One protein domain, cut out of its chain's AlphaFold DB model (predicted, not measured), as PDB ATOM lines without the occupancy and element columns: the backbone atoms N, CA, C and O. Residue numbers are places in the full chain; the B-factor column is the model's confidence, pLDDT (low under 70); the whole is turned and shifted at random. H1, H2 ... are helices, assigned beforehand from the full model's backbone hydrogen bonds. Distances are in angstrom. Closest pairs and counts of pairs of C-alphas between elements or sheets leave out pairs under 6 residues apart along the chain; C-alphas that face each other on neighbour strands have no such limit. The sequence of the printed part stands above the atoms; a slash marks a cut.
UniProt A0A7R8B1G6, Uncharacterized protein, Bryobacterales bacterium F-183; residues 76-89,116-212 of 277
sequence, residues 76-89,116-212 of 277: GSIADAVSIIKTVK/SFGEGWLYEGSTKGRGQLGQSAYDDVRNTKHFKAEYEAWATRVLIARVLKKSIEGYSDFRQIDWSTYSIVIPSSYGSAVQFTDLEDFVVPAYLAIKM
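AT A GLANCE: This is residues 76 to 89 and 116 to 212 of the 277 residues of an uncharacterized protein of Bryobacterales bacterium F-183 (UniProt A0A7R8B1G6). The helix H5 runs through the middle of a cluster of helices: H1 crosses it on one side, H2 stands nearly square to it on another, and residues 151 to 158 of the long H3 run beside residues 198 to 203 of H5, opposite ways, the rest of H3 reaching on past H5 as an arm. From the far end of H3 a long link, residues 169 to 189, folds back to the little helix H4 near the first end of H5, while residues 116 to 134, a stretch with no named element and with low confidence at residues 116 to 133, trail away from the helices. Look for 111 printed residues, with five named helices in the order H1, H2, H3, H4, H5 and no named strand; the class is all helix. The whole is compact, with a radius of gyration of the C-alphas of 14.5 A, and the C-alphas span 40 by 38 by 25 A.

IN THESE COORDINATES: Begin at Gly 76, the first printed residue, and go two residues on to C-alpha 78 at (271.584, 230.585, 407.528). There H1, residues 78 to 88, sets out, and it covers 15.6 A from first to last C-alpha. Lys 89 is the last residue before the cut, and the print resumes at Ser 116. Read through residues 116 to 134 and you come to H2, residues 135 to 141, 9.9 A long. Next find C-alpha 148 at (268.463, 244.644, 397.487); from there H3, residues 148 to 168, runs 30.2 A and is the longest helix, with 21 residues. After residues 169 to 189 comes H4, residues 190 to 193, 4.8 A long. The last is H5, residues 197 to 212, 22.6 A long, which ends with C-alpha 212 at (255.563, 237.646, 407.368).

HOW THE PARTS SIT: Start from H5, the hub, which touches three other helices. H1 touches it at a steep tilt of 42 degrees, the same way; look at Ala 81 and Phe 202, whose C-alphas are the closest of the two at 5.1 A. H2 touches residues 203 to 210 of H5 and is about perpendicular to it, at 75 degrees; the closest C-alphas are those of Val 141 and Tyr 207, 5.9 A apart. H3 and H5 touch at a shallow tilt of 16 degrees, opposite ways, through residues 151 to 158 of H3 and 198 to 203 of H5 alone; the closest C-alphas are those of Ala 155 and Leu 199, 6.2 A apart. One of these three pairs is at a shallow tilt, and the packing is mostly crossed, with helices set at an angle to each other, though only just. H2 and H4 only just touch, with 3 pairs of C-alphas within 8 A, the closest being those of Gln 135 and Tyr 190 at 5.2 A. H1 and H3 are close but not clearly touching, their closest C-alphas, those of Ile 84 and Glu 150, 7.4 A apart. H1 and H4 are apart. In H1, H2 and H3 every O i to N i+4 pair is within hydrogen-bond range, in H5 10 of 12 are, and H4 is too short for such a pair.

THE WHOLE: The two C-alphas farthest apart are those of Ser 116 and Ser 180, 43.0 A. Residues 90 to 115 are not printed, and C-alphas 89 and 116 stand 34.6 A apart across this cut. The link from H3 to H4 is long, with 21 residues; in it residues 177 to 178 form a short antiparallel pairing with residues 183 to 184. The link from H2 to H3 is short and that from H4 to H5 is tight. The mean pLDDT of the printed part is 85.2, and it falls under 70 at residues 116 to 133.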
ATOM      1  N   GLY A  76     278.800 232.213 403.986       87.62
ATOM      2  CA  GLY A  76     277.541 232.533 404.644       87.62
ATOM      3  C   GLY A  76     277.072 231.388 405.534       87.62
ATOM      4  O   GLY A  76     277.443 230.236 405.333       87.62
ATOM      5  N   SER A  77     276.235 231.707 406.516       92.94
ATOM      6  CA  SER A  77     275.415 230.725 407.221       92.94
ATOM      7  C   SER A  77     273.958 231.188 407.230       92.94
ATOM      8  O   SER A  77     273.688 232.392 407.214       92.94
ATOM      9  N   ILE A  78     273.008 230.257 407.334       94.62
ATOM     10  CA  ILE A  78     271.584 230.585 407.528       94.62
ATOM     11  C   ILE A  78     271.400 231.540 408.724       94.62
ATOM     12  O   ILE A  78     270.590 232.465 408.675       94.62
ATOM     13  N   ALA A  79     272.159 231.339 409.807       96.50
ATOM     14  CA  ALA A  79     272.077 232.182 410.997       96.50
ATOM     15  C   ALA A  79     272.539 233.623 410.725       96.50
ATOM     16  O   ALA A  79     271.881 234.567 411.169       96.50
ATOM     17  N   ASP A  80     273.616 233.796 409.957       95.81
ATOM     18  CA  ASP A  80     274.111 235.113 409.550       95.81
ATOM     19  C   ASP A  80     273.070 235.834 408.682       95.81
ATOM     20  O   ASP A  80     272.761 237.001 408.933       95.81
ATOM     21  N   ALA A  81     272.491 235.136 407.698       97.12
ATOM     22  CA  ALA A  81     271.469 235.699 406.820       97.12
ATOM     23  C   ALA A  81     270.233 236.149 407.613       97.12
ATOM     24  O   ALA A  81     269.791 237.293 407.487       97.12
ATOM     25  N   VAL A  82     269.719 235.288 408.500       98.06
ATOM     26  CA  VAL A  82     268.596 235.622 409.390       98.06
ATOM     27  C   VAL A  82     268.924 236.837 410.262       98.06
ATOM     28  O   VAL A  82     268.076 237.713 410.418       98.06
ATOM     29  N   SER A  83     270.143 236.939 410.797       97.81
ATOM     30  CA  SER A  83     270.570 238.092 411.601       97.81
ATOM     31  C   SER A  83     270.524 239.412 410.813       97.81
ATOM     32  O   SER A  83     269.982 240.413 411.295       97.81
ATOM     33  N   ILE A  84     271.008 239.408 409.566       97.69
ATOM     34  CA  ILE A  84     270.943 240.573 408.669       97.69
ATOM     35  C   ILE A  84     269.484 240.956 408.400       97.69
ATOM     36  O   ILE A  84     269.095 242.109 408.581       97.69
ATOM     37  N   ILE A  85     268.648 239.979 408.043       98.38
ATOM     38  CA  ILE A  85     267.227 240.196 407.740       98.38
ATOM     39  C   ILE A  85     266.487 240.797 408.938       98.38
ATOM     40  O   ILE A  85     265.714 241.748 408.789       98.38
ATOM     41  N   LYS A  86     266.751 240.286 410.144       98.12
ATOM     42  CA  LYS A  86     266.181 240.820 411.385       98.12
ATOM     43  C   LYS A  86     266.647 242.245 411.658       98.12
ATOM     44  O   LYS A  86     265.834 243.052 412.096       98.12
ATOM     45  N   THR A  87     267.897 242.581 411.356       97.56
ATOM     46  CA  THR A  87     268.403 243.954 411.508       97.56
ATOM     47  C   THR A  87     267.621 244.932 410.624       97.56
ATOM     48  O   THR A  87     267.139 245.955 411.111       97.56
ATOM     49  N   VAL A  88     267.395 244.580 409.354       96.56
ATOM     50  CA  VAL A  88     266.601 245.389 408.405       96.56
ATOM     51  C   VAL A  88     265.130 245.490 408.826       96.56
ATOM     52  O   VAL A  88     264.484 246.518 408.631       96.56
ATOM     53  N   LYS A  89     264.574 244.425 409.415       95.81
ATOM     54  CA  LYS A  89     263.175 244.347 409.871       95.81
ATOM     55  C   LYS A  89     263.027 244.549 411.381       95.81
ATOM     56  O   LYS A  89     262.134 243.966 411.999       95.81
ATOM     57  N   SER A 116     259.699 215.255 394.425       55.00
ATOM     58  CA  SER A 116     259.778 213.916 393.836       55.00
ATOM     59  C   SER A 116     261.203 213.611 393.344       55.00
ATOM     60  O   SER A 116     261.949 214.507 392.949       55.00
ATOM     61  N   PHE A 117     261.597 212.331 393.337       43.22
ATOM     62  CA  PHE A 117     262.952 211.864 392.979       43.22
ATOM     63  C   PHE A 117     263.448 212.343 391.590       43.22
ATOM     64  O   PHE A 117     264.652 212.483 391.390       43.22
ATOM     65  N   GLY A 118     262.542 212.633 390.644       42.06
ATOM     66  CA  GLY A 118     262.874 213.129 389.296       42.06
ATOM     67  C   GLY A 118     263.078 214.647 389.185       42.06
ATOM     68  O   GLY A 118     263.769 215.103 388.278       42.06
ATOM     69  N   GLU A 119     262.546 215.436 390.120       43.75
ATOM     70  CA  GLU A 119     262.686 216.904 390.142       43.75
ATOM     71  C   GLU A 119     264.043 217.350 390.714       43.75
ATOM     72  O   GLU A 119     264.486 218.467 390.477       43.75
ATOM     73  N   GLY A 120     264.772 216.453 391.389       42.81
ATOM     74  CA  GLY A 120     266.147 216.707 391.837       42.81
ATOM     75  C   GLY A 120     267.201 216.725 390.716       42.81
ATOM     76  O   GLY A 120     268.319 217.175 390.958       42.81
ATOM     77  N   TRP A 121     266.866 216.243 389.510       37.81
ATOM     78  CA  TRP A 121     267.794 216.110 388.372       37.81
ATOM     79  C   TRP A 121     267.572 217.131 387.244       37.81
ATOM     80  O   TRP A 121     268.468 217.330 386.424       37.81
ATOM     81  N   LEU A 122     266.417 217.800 387.203       37.19
ATOM     82  CA  LEU A 122     266.047 218.759 386.158       37.19
ATOM     83  C   LEU A 122     265.812 220.137 386.789       37.19
ATOM     84  O   LEU A 122     264.678 220.537 387.026       37.19
ATOM     85  N   TYR A 123     266.892 220.877 387.059       43.31
ATOM     86  CA  TYR A 123     266.821 222.311 387.363       43.31
ATOM     87  C   TYR A 123     266.404 223.086 386.096       43.31
ATOM     88  O   TYR A 123     267.203 223.798 385.489       43.31
ATOM     89  N   GLU A 124     265.147 222.945 385.671       36.75
ATOM     90  CA  GLU A 124     264.510 223.897 384.765       36.75
ATOM     91  C   GLU A 124     264.013 225.079 385.604       36.75
ATOM     92  O   GLU A 124     263.211 224.936 386.528       36.75
ATOM     93  N   GLY A 125     264.555 226.263 385.315       40.09
ATOM     94  CA  GLY A 125     264.421 227.503 386.089       40.09
ATOM     95  C   GLY A 125     263.022 228.129 386.156       40.09
ATOM     96  O   GLY A 125     262.922 229.349 386.253       40.09
ATOM     97  N   SER A 126     261.949 227.336 386.125       38.72
ATOM     98  CA  SER A 126     260.560 227.794 386.249       38.72
ATOM     99  C   SER A 126     259.714 227.001 387.258       38.72
ATOM    100  O   SER A 126     258.496 227.030 387.146       38.72
ATOM    101  N   THR A 127     260.344 226.399 388.279       43.59
ATOM    102  CA  THR A 127     259.811 225.637 389.443       43.59
ATOM    103  C   THR A 127     259.730 224.112 389.296       43.59
ATOM    104  O   THR A 127     258.883 223.592 388.576       43.59
ATOM    105  N   LYS A 128     260.593 223.424 390.067       44.22
ATOM    106  CA  LYS A 128     260.372 222.184 390.847       44.22
ATOM    107  C   LYS A 128     261.731 221.699 391.384       44.22
ATOM    108  O   LYS A 128     262.539 221.150 390.650       44.22
ATOM    109  N   GLY A 129     261.983 221.992 392.657       41.19
ATOM    110  CA  GLY A 129     263.237 221.812 393.402       41.19
ATOM    111  C   GLY A 129     263.108 222.498 394.776       41.19
ATOM    112  O   GLY A 129     262.049 223.073 395.036       41.19
ATOM    113  N   ARG A 130     264.128 222.449 395.657       42.84
ATOM    114  CA  ARG A 130     264.151 223.232 396.917       42.84
ATOM    115  C   ARG A 130     263.742 224.669 396.583       42.84
ATOM    116  O   ARG A 130     264.253 225.229 395.620       42.84
ATOM    117  N   GLY A 131     262.759 225.199 397.296       45.72
ATOM    118  CA  GLY A 131     262.082 226.430 396.926       45.72
ATOM    119  C   GLY A 131     261.105 226.263 395.758       45.72
ATOM    120  O   GLY A 131     261.461 226.382 394.589       45.72
ATOM    121  N   GLN A 132     259.805 226.254 396.068       55.09
ATOM    122  CA  GLN A 132     258.768 226.766 395.144       55.09
ATOM    123  C   GLN A 132     258.964 228.264 394.800       55.09
ATOM    124  O   GLN A 132     258.095 228.910 394.212       55.09
ATOM    125  N   LEU A 133     260.097 228.845 395.194       68.19
ATOM    126  CA  LEU A 133     260.510 230.189 394.872       68.19
ATOM    127  C   LEU A 133     260.861 230.242 393.390       68.19
ATOM    128  O   LEU A 133     261.724 229.532 392.891       68.19
ATOM    129  N   GLY A 134     260.128 231.071 392.661       78.00
ATOM    130  CA  GLY A 134     260.452 231.405 391.285       78.00
ATOM    131  C   GLY A 134     261.276 232.683 391.206       78.00
ATOM    132  O   GLY A 134     261.571 233.339 392.208       78.00
ATOM    133  N   GLN A 135     261.547 233.099 389.972       88.31
ATOM    134  CA  GLN A 135     262.134 234.406 389.679       88.31
ATOM    135  C   GLN A 135     261.402 235.554 390.400       88.31
ATOM    136  O   GLN A 135     262.052 236.458 390.902       88.31
ATOM    137  N   SER A 136     260.075 235.481 390.544       89.56
ATOM    138  CA  SER A 136     259.280 236.497 391.247       89.56
ATOM    139  C   SER A 136     259.676 236.680 392.716       89.56
ATOM    140  O   SER A 136     259.763 237.806 393.193       89.56
ATOM    141  N   ALA A 137     259.959 235.592 393.438       90.75
ATOM    142  CA  ALA A 137     260.409 235.667 394.825       90.75
ATOM    143  C   ALA A 137     261.812 236.274 394.930       90.75
ATOM    144  O   ALA A 137     262.108 237.059 395.833       90.75
ATOM    145  N   TYR A 138     262.670 235.934 393.970       93.50
ATOM    146  CA  TYR A 138     264.007 236.495 393.873       93.50
ATOM    147  C   TYR A 138     263.992 237.990 393.533       93.50
ATOM    148  O   TYR A 138     264.735 238.764 394.137       93.50
ATOM    149  N   ASP A 139     263.105 238.409 392.631       94.81
ATOM    150  CA  ASP A 139     262.887 239.811 392.277       94.81
ATOM    151  C   ASP A 139     262.341 240.612 393.466       94.81
ATOM    152  O   ASP A 139     262.784 241.739 393.693       94.81
ATOM    153  N   ASP A 140     261.444 240.023 394.267       95.75
ATOM    154  CA  ASP A 140     260.979 240.603 395.532       95.75
ATOM    155  C   ASP A 140     262.168 240.842 396.481       95.75
ATOM    156  O   ASP A 140     262.349 241.952 396.983       95.75
ATOM    157  N   VAL A 141     263.035 239.847 396.703       97.12
ATOM    158  CA  VAL A 141     264.224 240.005 397.568       97.12
ATOM    159  C   VAL A 141     265.167 241.086 397.031       97.12
ATOM    160  O   VAL A 141     265.629 241.939 397.792       97.12
ATOM    161  N   ARG A 142     265.404 241.102 395.717       96.25
ATOM    162  CA  ARG A 142     266.273 242.074 395.034       96.25
ATOM    163  C   ARG A 142     265.624 243.430 394.773       96.25
ATOM    164  O   ARG A 142     266.234 244.298 394.140       96.25
ATOM    165  N   ASN A 143     264.417 243.654 395.275       95.88
ATOM    166  CA  ASN A 143     263.756 244.940 395.191       95.88
ATOM    167  C   ASN A 143     264.372 245.936 396.188       95.88
ATOM    168  O   ASN A 143     264.627 245.606 397.348       95.88
ATOM    169  N   THR A 144     264.557 247.192 395.771       94.56
ATOM    170  CA  THR A 144     265.065 248.275 396.636       94.56
ATOM    171  C   THR A 144     264.161 248.567 397.834       94.56
ATOM    172  O   THR A 144     264.621 249.137 398.815       94.56
ATOM    173  N   LYS A 145     262.878 248.186 397.777       94.56
ATOM    174  CA  LYS A 145     261.926 248.300 398.896       94.56
ATOM    175  C   LYS A 145     262.082 247.186 399.939       94.56
ATOM    176  O   LYS A 145     261.395 247.204 400.965       94.56
ATOM    177  N   HIS A 146     262.900 246.178 399.652       95.69
ATOM    178  CA  HIS A 146     263.027 244.974 400.462       95.69
ATOM    179  C   HIS A 146     264.466 244.771 400.922       95.69
ATOM    180  O   HIS A 146     264.812 245.345 401.949       95.69
ATOM    181  N   PHE A 147     265.270 243.975 400.212       98.00
ATOM    182  CA  PHE A 147     266.595 243.554 400.681       98.00
ATOM    183  C   PHE A 147     267.685 243.693 399.616       98.00
ATOM    184  O   PHE A 147     268.693 242.996 399.686       98.00
ATOM    185  N   LYS A 148     267.498 244.543 398.593       97.12
ATOM    186  CA  LYS A 148     268.463 244.644 397.487       97.12
ATOM    187  C   LYS A 148     269.892 244.877 397.978       97.12
ATOM    188  O   LYS A 148     270.776 244.111 397.619       97.12
ATOM    189  N   ALA A 149     270.108 245.909 398.790       97.75
ATOM    190  CA  ALA A 149     271.449 246.287 399.229       97.75
ATOM    191  C   ALA A 149     272.087 245.191 400.099       97.75
ATOM    192  O   ALA A 149     273.261 244.864 399.943       97.75
ATOM    193  N   GLU A 150     271.300 244.582 400.982       98.00
ATOM    194  CA  GLU A 150     271.754 243.530 401.884       98.00
ATOM    195  C   GLU A 150     272.040 242.227 401.144       98.00
ATOM    196  O   GLU A 150     273.048 241.580 401.423       98.00
ATOM    197  N   TYR A 151     271.206 241.871 400.164       97.50
ATOM    198  CA  TYR A 151     271.459 240.738 399.286       97.50
ATOM    199  C   TYR A 151     272.704 240.967 398.428       97.50
ATOM    200  O   TYR A 151     273.505 240.053 398.275       97.50
ATOM    201  N   GLU A 152     272.911 242.171 397.888       97.06
ATOM    202  CA  GLU A 152     274.095 242.471 397.077       97.06
ATOM    203  C   GLU A 152     275.388 242.420 397.908       97.06
ATOM    204  O   GLU A 152     276.392 241.845 397.470       97.06
ATOM    205  N   ALA A 153     275.350 242.931 399.142       96.12
ATOM    206  CA  ALA A 153     276.449 242.813 400.096       96.12
ATOM    207  C   ALA A 153     276.710 241.348 400.494       96.12
ATOM    208  O   ALA A 153     277.861 240.903 400.509       96.12
ATOM    209  N   TRP A 154     275.649 240.580 400.764       96.62
ATOM    210  CA  TRP A 154     275.729 239.151 401.056       96.62
ATOM    211  C   TRP A 154     276.334 238.365 399.892       96.62
ATOM    212  O   TRP A 154     277.301 237.628 400.079       96.62
ATOM    213  N   ALA A 155     275.809 238.564 398.682       96.12
ATOM    214  CA  ALA A 155     276.262 237.892 397.475       96.12
ATOM    215  C   ALA A 155     277.737 238.181 397.202       96.12
ATOM    216  O   ALA A 155     278.507 237.258 396.948       96.12
ATOM    217  N   THR A 156     278.152 239.440 397.343       96.56
ATOM    218  CA  THR A 156     279.558 239.839 397.230       96.56
ATOM    219  C   THR A 156     280.429 239.082 398.232       96.56
ATOM    220  O   THR A 156     281.427 238.474 397.845       96.56
ATOM    221  N   ARG A 157     280.025 239.053 399.510       95.00
ATOM    222  CA  ARG A 157     280.748 238.342 400.572       95.00
ATOM    223  C   ARG A 157     280.936 236.860 400.251       95.00
ATOM    224  O   ARG A 157     282.065 236.369 400.283       95.00
ATOM    225  N   VAL A 158     279.852 236.149 399.956       94.81
ATOM    226  CA  VAL A 158     279.894 234.685 399.819       94.81
ATOM    227  C   VAL A 158     280.510 234.241 398.492       94.81
ATOM    228  O   VAL A 158     281.217 233.234 398.457       94.81
ATOM    229  N   LEU A 159     280.328 235.007 397.409       95.31
ATOM    230  CA  LEU A 159     280.942 234.694 396.117       95.31
ATOM    231  C   LEU A 159     282.459 234.911 396.142       95.31
ATOM    232  O   LEU A 159     283.183 234.053 395.639       95.31
ATOM    233  N   ILE A 160     282.966 235.969 396.791       95.81
ATOM    234  CA  ILE A 160     284.418 236.141 396.982       95.81
ATOM    235  C   ILE A 160     284.990 234.985 397.808       95.81
ATOM    236  O   ILE A 160     285.972 234.368 397.393       95.81
ATOM    237  N   ALA A 161     284.353 234.642 398.934       94.88
ATOM    238  CA  ALA A 161     284.789 233.530 399.781       94.88
ATOM    239  C   ALA A 161     284.857 232.207 398.998       94.88
ATOM    240  O   ALA A 161     285.837 231.461 399.086       94.88
ATOM    241  N   ARG A 162     283.838 231.935 398.172       93.81
ATOM    242  CA  ARG A 162     283.785 230.757 397.300       93.81
ATOM    243  C   ARG A 162     284.908 230.751 396.269       93.81
ATOM    244  O   ARG A 162     285.544 229.711 396.093       93.81
ATOM    245  N   VAL A 163     285.145 231.868 395.580       93.88
ATOM    246  CA  VAL A 163     286.203 231.941 394.564       93.88
ATOM    247  C   VAL A 163     287.578 231.745 395.200       93.88
ATOM    248  O   VAL A 163     288.377 230.973 394.670       93.88
ATOM    249  N   LEU A 164     287.847 232.370 396.350       94.19
ATOM    250  CA  LEU A 164     289.099 232.178 397.088       94.19
ATOM    251  C   LEU A 164     289.307 230.702 397.452       94.19
ATOM    252  O   LEU A 164     290.363 230.142 397.162       94.19
ATOM    253  N   LYS A 165     288.279 230.044 398.003       92.69
ATOM    254  CA  LYS A 165     288.328 228.613 398.333       92.69
ATOM    255  C   LYS A 165     288.621 227.748 397.103       92.69
ATOM    256  O   LYS A 165     289.562 226.959 397.121       92.69
ATOM    257  N   LYS A 166     287.864 227.931 396.016       91.50
ATOM    258  CA  LYS A 166     288.065 227.184 394.763       91.50
ATOM    259  C   LYS A 166     289.462 227.394 394.178       91.50
ATOM    260  O   LYS A 166     290.064 226.446 393.681       91.50
ATOM    261  N   SER A 167     289.993 228.608 394.295       91.94
ATOM    262  CA  SER A 167     291.340 228.952 393.832       91.94
ATOM    263  C   SER A 167     292.430 228.242 394.634       91.94
ATOM    264  O   SER A 167     293.451 227.870 394.066       91.94
ATOM    265  N   ILE A 168     292.221 227.990 395.928       91.38
ATOM    266  CA  ILE A 168     293.133 227.169 396.743       91.38
ATOM    267  C   ILE A 168     293.063 225.693 396.322       91.38
ATOM    268  O   ILE A 168     294.084 225.013 396.283       91.38
ATOM    269  N   GLU A 169     291.870 225.201 395.984       89.94
ATOM    270  CA  GLU A 169     291.613 223.808 395.576       89.94
ATOM    271  C   GLU A 169     292.050 223.486 394.140       89.94
ATOM    272  O   GLU A 169     291.991 222.335 393.716       89.94
ATOM    273  N   GLY A 170     292.488 224.488 393.380       84.50
ATOM    274  CA  GLY A 170     292.974 224.291 392.022       84.50
ATOM    275  C   GLY A 170     292.003 224.719 390.919       84.50
ATOM    276  O   GLY A 170     292.431 224.803 389.771       84.50
ATOM    277  N   TYR A 171     290.751 225.045 391.249       83.06
ATOM    278  CA  TYR A 171     289.689 225.353 390.288       83.06
ATOM    279  C   TYR A 171     289.637 226.837 389.893       83.06
ATOM    280  O   TYR A 171     289.825 227.722 390.725       83.06
ATOM    281  N   SER A 172     289.271 227.099 388.636       71.31
ATOM    282  CA  SER A 172     289.156 228.446 388.055       71.31
ATOM    283  C   SER A 172     287.705 228.773 387.678       71.31
ATOM    284  O   SER A 172     287.352 228.850 386.503       71.31
ATOM    285  N   ASP A 173     286.829 228.939 388.672       79.44
ATOM    286  CA  ASP A 173     285.439 229.376 388.453       79.44
ATOM    287  C   ASP A 173     285.323 230.878 388.729       79.44
ATOM    288  O   ASP A 173     284.950 231.297 389.821       79.44
ATOM    289  N   PHE A 174     285.705 231.683 387.736       88.06
ATOM    290  CA  PHE A 174     285.761 233.148 387.830       88.06
ATOM    291  C   PHE A 174     284.606 233.851 387.107       88.06
ATOM    292  O   PHE A 174     284.653 235.056 386.887       88.06
ATOM    293  N   ARG A 175     283.549 233.116 386.737       86.44
ATOM    294  CA  ARG A 175     282.399 233.657 385.983       86.44
ATOM    295  C   ARG A 175     281.631 234.743 386.741       86.44
ATOM    296  O   ARG A 175     280.896 235.502 386.124       86.44
ATOM    297  N   GLN A 176     281.787 234.805 388.063       90.12
ATOM    298  CA  GLN A 176     281.166 235.808 388.928       90.12
ATOM    299  C   GLN A 176     282.087 237.006 389.200       90.12
ATOM    300  O   GLN A 176     281.782 237.791 390.091       90.12
ATOM    301  N   ILE A 177     283.205 237.157 388.481       94.69
ATOM    302  CA  ILE A 177     284.111 238.299 388.636       94.69
ATOM    303  C   ILE A 177     284.148 239.111 387.344       94.69
ATOM    304  O   ILE A 177     284.435 238.583 386.271       94.69
ATOM    305  N   ASP A 178     283.922 240.415 387.470       95.31
ATOM    306  CA  ASP A 178     284.284 241.386 386.446       95.31
ATOM    307  C   ASP A 178     285.710 241.878 386.719       95.31
ATOM    308  O   ASP A 178     285.947 242.691 387.615       95.31
ATOM    309  N   TRP A 179     286.678 241.378 385.949       93.38
ATOM    310  CA  TRP A 179     288.090 241.747 386.091       93.38
ATOM    311  C   TRP A 179     288.406 243.168 385.616       93.38
ATOM    312  O   TRP A 179     289.449 243.705 385.984       93.38
ATOM    313  N   SER A 180     287.528 243.795 384.826       93.81
ATOM    314  CA  SER A 180     287.731 245.176 384.372       93.81
ATOM    315  C   SER A 180     287.500 246.178 385.504       93.81
ATOM    316  O   SER A 180     288.220 247.170 385.624       93.81
ATOM    317  N   THR A 181     286.539 245.874 386.377       94.75
ATOM    318  CA  THR A 181     286.176 246.701 387.533       94.75
ATOM    319  C   THR A 181     286.627 246.107 388.868       94.75
ATOM    320  O   THR A 181     286.523 246.782 389.888       94.75
ATOM    321  N   TYR A 182     287.160 244.879 388.871       95.75
ATOM    322  CA  TYR A 182     287.440 244.080 390.070       95.75
ATOM    323  C   TYR A 182     286.229 244.052 391.007       95.75
ATOM    324  O   TYR A 182     286.303 244.457 392.168       95.75
ATOM    325  N   SER A 183     285.103 243.581 390.476       96.69
ATOM    326  CA  SER A 183     283.827 243.500 391.186       96.69
ATOM    327  C   SER A 183     283.180 242.121 391.035       96.69
ATOM    328  O   SER A 183     283.613 241.300 390.225       96.69
ATOM    329  N   ILE A 184     282.155 241.848 391.848       96.06
ATOM    330  CA  ILE A 184     281.363 240.620 391.747       96.06
ATOM    331  C   ILE A 184     280.155 240.842 390.841       96.06
ATOM    332  O   ILE A 184     279.362 241.760 391.050       96.06
ATOM    333  N   VAL A 185     279.976 239.940 389.877       95.12
ATOM    334  CA  VAL A 185     278.770 239.849 389.055       95.12
ATOM    335  C   VAL A 185     277.722 239.056 389.825       95.12
ATOM    336  O   VAL A 185     277.793 237.831 389.949       95.12
ATOM    337  N   ILE A 186     276.739 239.773 390.358       94.19
ATOM    338  CA  ILE A 186     275.640 239.186 391.122       94.19
ATOM    339  C   ILE A 186     274.654 238.531 390.145       94.19
ATOM    340  O   ILE A 186     274.274 239.174 389.161       94.19
ATOM    341  N   PRO A 187     274.222 237.277 390.388       92.12
ATOM    342  CA  PRO A 187     273.268 236.601 389.518       92.12
ATOM    343  C   PRO A 187     272.021 237.450 389.243       92.12
ATOM    344  O   PRO A 187     271.407 238.007 390.149       92.12
ATOM    345  N   SER A 188     271.629 237.554 387.974       90.94
ATOM    346  CA  SER A 188     270.427 238.298 387.589       90.94
ATOM    347  C   SER A 188     269.152 237.457 387.689       90.94
ATOM    348  O   SER A 188     268.066 238.030 387.796       90.94
ATOM    349  N   SER A 189     269.274 236.126 387.712       90.31
ATOM    350  CA  SER A 189     268.159 235.181 387.770       90.31
ATOM    351  C   SER A 189     268.253 234.227 388.961       90.31
ATOM    352  O   SER A 189     269.349 233.882 389.418       90.31
ATOM    353  N   TYR A 190     267.098 233.752 389.433       88.88
ATOM    354  CA  TYR A 190     267.045 232.776 390.520       88.88
ATOM    355  C   TYR A 190     267.680 231.443 390.115       88.88
ATOM    356  O   TYR A 190     268.425 230.863 390.896       88.88
ATOM    357  N   GLY A 191     267.488 231.004 388.865       85.25
ATOM    358  CA  GLY A 191     268.096 229.772 388.346       85.25
ATOM    359  C   GLY A 191     269.629 229.778 388.377       85.25
ATOM    360  O   GLY A 191     270.247 228.729 388.533       85.25
ATOM    361  N   SER A 192     270.264 230.950 388.279       86.94
ATOM    362  CA  SER A 192     271.705 231.085 388.508       86.94
ATOM    363  C   SER A 192     272.046 231.195 389.995       86.94
ATOM    364  O   SER A 192     273.048 230.632 390.417       86.94
ATOM    365  N   ALA A 193     271.230 231.886 390.796       87.31
ATOM    366  CA  ALA A 193     271.461 232.037 392.232       87.31
ATOM    367  C   ALA A 193     271.358 230.707 393.002       87.31
ATOM    368  O   ALA A 193     272.209 230.439 393.844       87.31
ATOM    369  N   VAL A 194     270.381 229.852 392.677       84.25
ATOM    370  CA  VAL A 194     270.121 228.563 393.355       84.25
ATOM    371  C   VAL A 194     271.247 227.537 393.165       84.25
ATOM    372  O   VAL A 194     271.412 226.621 393.962       84.25
ATOM    373  N   GLN A 195     272.109 227.725 392.160       83.44
ATOM    374  CA  GLN A 195     273.334 226.924 392.003       83.44
ATOM    375  C   GLN A 195     274.364 227.190 393.119       83.44
ATOM    376  O   GLN A 195     275.365 226.475 393.240       83.44
ATOM    377  N   PHE A 196     274.136 228.225 393.931       86.06
ATOM    378  CA  PHE A 196     274.949 228.610 395.072       86.06
ATOM    379  C   PHE A 196     274.088 228.553 396.337       86.06
ATOM    380  O   PHE A 196     273.370 229.500 396.652       86.06
ATOM    381  N   THR A 197     274.207 227.463 397.095       85.25
ATOM    382  CA  THR A 197     273.457 227.249 398.347       85.25
ATOM    383  C   THR A 197     273.574 228.430 399.311       85.25
ATOM    384  O   THR A 197     272.582 228.854 399.889       85.25
ATOM    385  N   ASP A 198     274.756 229.047 399.404       88.69
ATOM    386  CA  ASP A 198     274.981 230.195 400.288       88.69
ATOM    387  C   ASP A 198     274.176 231.442 399.869       88.69
ATOM    388  O   ASP A 198     273.849 232.274 400.711       88.69
ATOM    389  N   LEU A 199     273.856 231.611 398.577       92.31
ATOM    390  CA  LEU A 199     272.976 232.694 398.116       92.31
ATOM    391  C   LEU A 199     271.517 232.388 398.446       92.31
ATOM    392  O   LEU A 199     270.774 233.288 398.841       92.31
ATOM    393  N   GLU A 200     271.115 231.131 398.285       89.56
ATOM    394  CA  GLU A 200     269.773 230.666 398.624       89.56
ATOM    395  C   GLU A 200     269.475 230.815 400.122       89.56
ATOM    396  O   GLU A 200     268.403 231.306 400.483       89.56
ATOM    397  N   ASP A 201     270.471 230.554 400.973       92.19
ATOM    398  CA  ASP A 201     270.405 230.746 402.426       92.19
ATOM    399  C   ASP A 201     270.097 232.186 402.855       92.19
ATOM    400  O   ASP A 201     269.694 232.412 403.996       92.19
ATOM    401  N   PHE A 202     270.224 233.161 401.950       96.44
ATOM    402  CA  PHE A 202     269.700 234.510 402.147       96.44
ATOM    403  C   PHE A 202     268.325 234.709 401.509       96.44
ATOM    404  O   PHE A 202     267.430 235.263 402.146       96.44
ATOM    405  N   VAL A 203     268.142 234.273 400.259       95.12
ATOM    406  CA  VAL A 203     266.900 234.495 399.494       95.12
ATOM    407  C   VAL A 203     265.686 233.915 400.218       95.12
ATOM    408  O   VAL A 203     264.673 234.601 400.350       95.12
ATOM    409  N   VAL A 204     265.792 232.690 400.729       93.75
ATOM    410  CA  VAL A 204     264.685 231.970 401.372       93.75
ATOM    411  C   VAL A 204     264.188 232.679 402.637       93.75
ATOM    412  O   VAL A 204     263.013 233.068 402.673       93.75
ATOM    413  N   PRO A 205     265.026 232.933 403.664       96.38
ATOM    414  CA  PRO A 205     264.570 233.673 404.836       96.38
ATOM    415  C   PRO A 205     264.175 235.117 404.518       96.38
ATOM    416  O   PRO A 205     263.259 235.639 405.156       96.38
ATOM    417  N   ALA A 206     264.815 235.773 403.542       98.00
ATOM    418  CA  ALA A 206     264.462 237.142 403.165       98.00
ATOM    419  C   ALA A 206     263.052 237.192 402.567       98.00
ATOM    420  O   ALA A 206     262.234 238.024 402.962       98.00
ATOM    421  N   TYR A 207     262.730 236.263 401.669       96.88
ATOM    422  CA  TYR A 207     261.402 236.176 401.079       96.88
ATOM    423  C   TYR A 207     260.337 235.787 402.111       96.88
ATOM    424  O   TYR A 207     259.269 236.405 402.152       96.88
ATOM    425  N   LEU A 208     260.636 234.847 403.016       96.88
ATOM    426  CA  LEU A 208     259.747 234.537 404.139       96.88
ATOM    427  C   LEU A 208     259.478 235.782 404.997       96.88
ATOM    428  O   LEU A 208     258.325 236.060 405.324       96.88
ATOM    429  N   ALA A 209     260.500 236.589 405.291       98.12
ATOM    430  CA  ALA A 209     260.340 237.842 406.027       98.12
ATOM    431  C   ALA A 209     259.430 238.847 405.298       98.12
ATOM    432  O   ALA A 209     258.629 239.526 405.944       98.12
ATOM    433  N   ILE A 210     259.488 238.925 403.961       97.69
ATOM    434  CA  ILE A 210     258.551 239.734 403.160       97.69
ATOM    435  C   ILE A 210     257.115 239.237 403.370       97.69
ATOM    436  O   ILE A 210     256.212 240.044 403.605       97.69
ATOM    437  N   LYS A 211     256.890 237.918 403.345       96.81
ATOM    438  CA  LYS A 211     255.544 237.350 403.537       96.81
ATOM    439  C   LYS A 211     255.039 237.492 404.967       96.81
ATOM    440  O   LYS A 211     253.874 237.825 405.153       96.81
ATOM    441  N   MET A 212     255.900 237.346 405.972       97.75
ATOM    442  CA  MET A 212     255.563 237.646 407.368       97.75
ATOM    443  C   MET A 212     255.196 239.123 407.559       97.75
ATOM    444  O   MET A 212     254.206 239.439 408.219       97.75
TER     445      MET A 212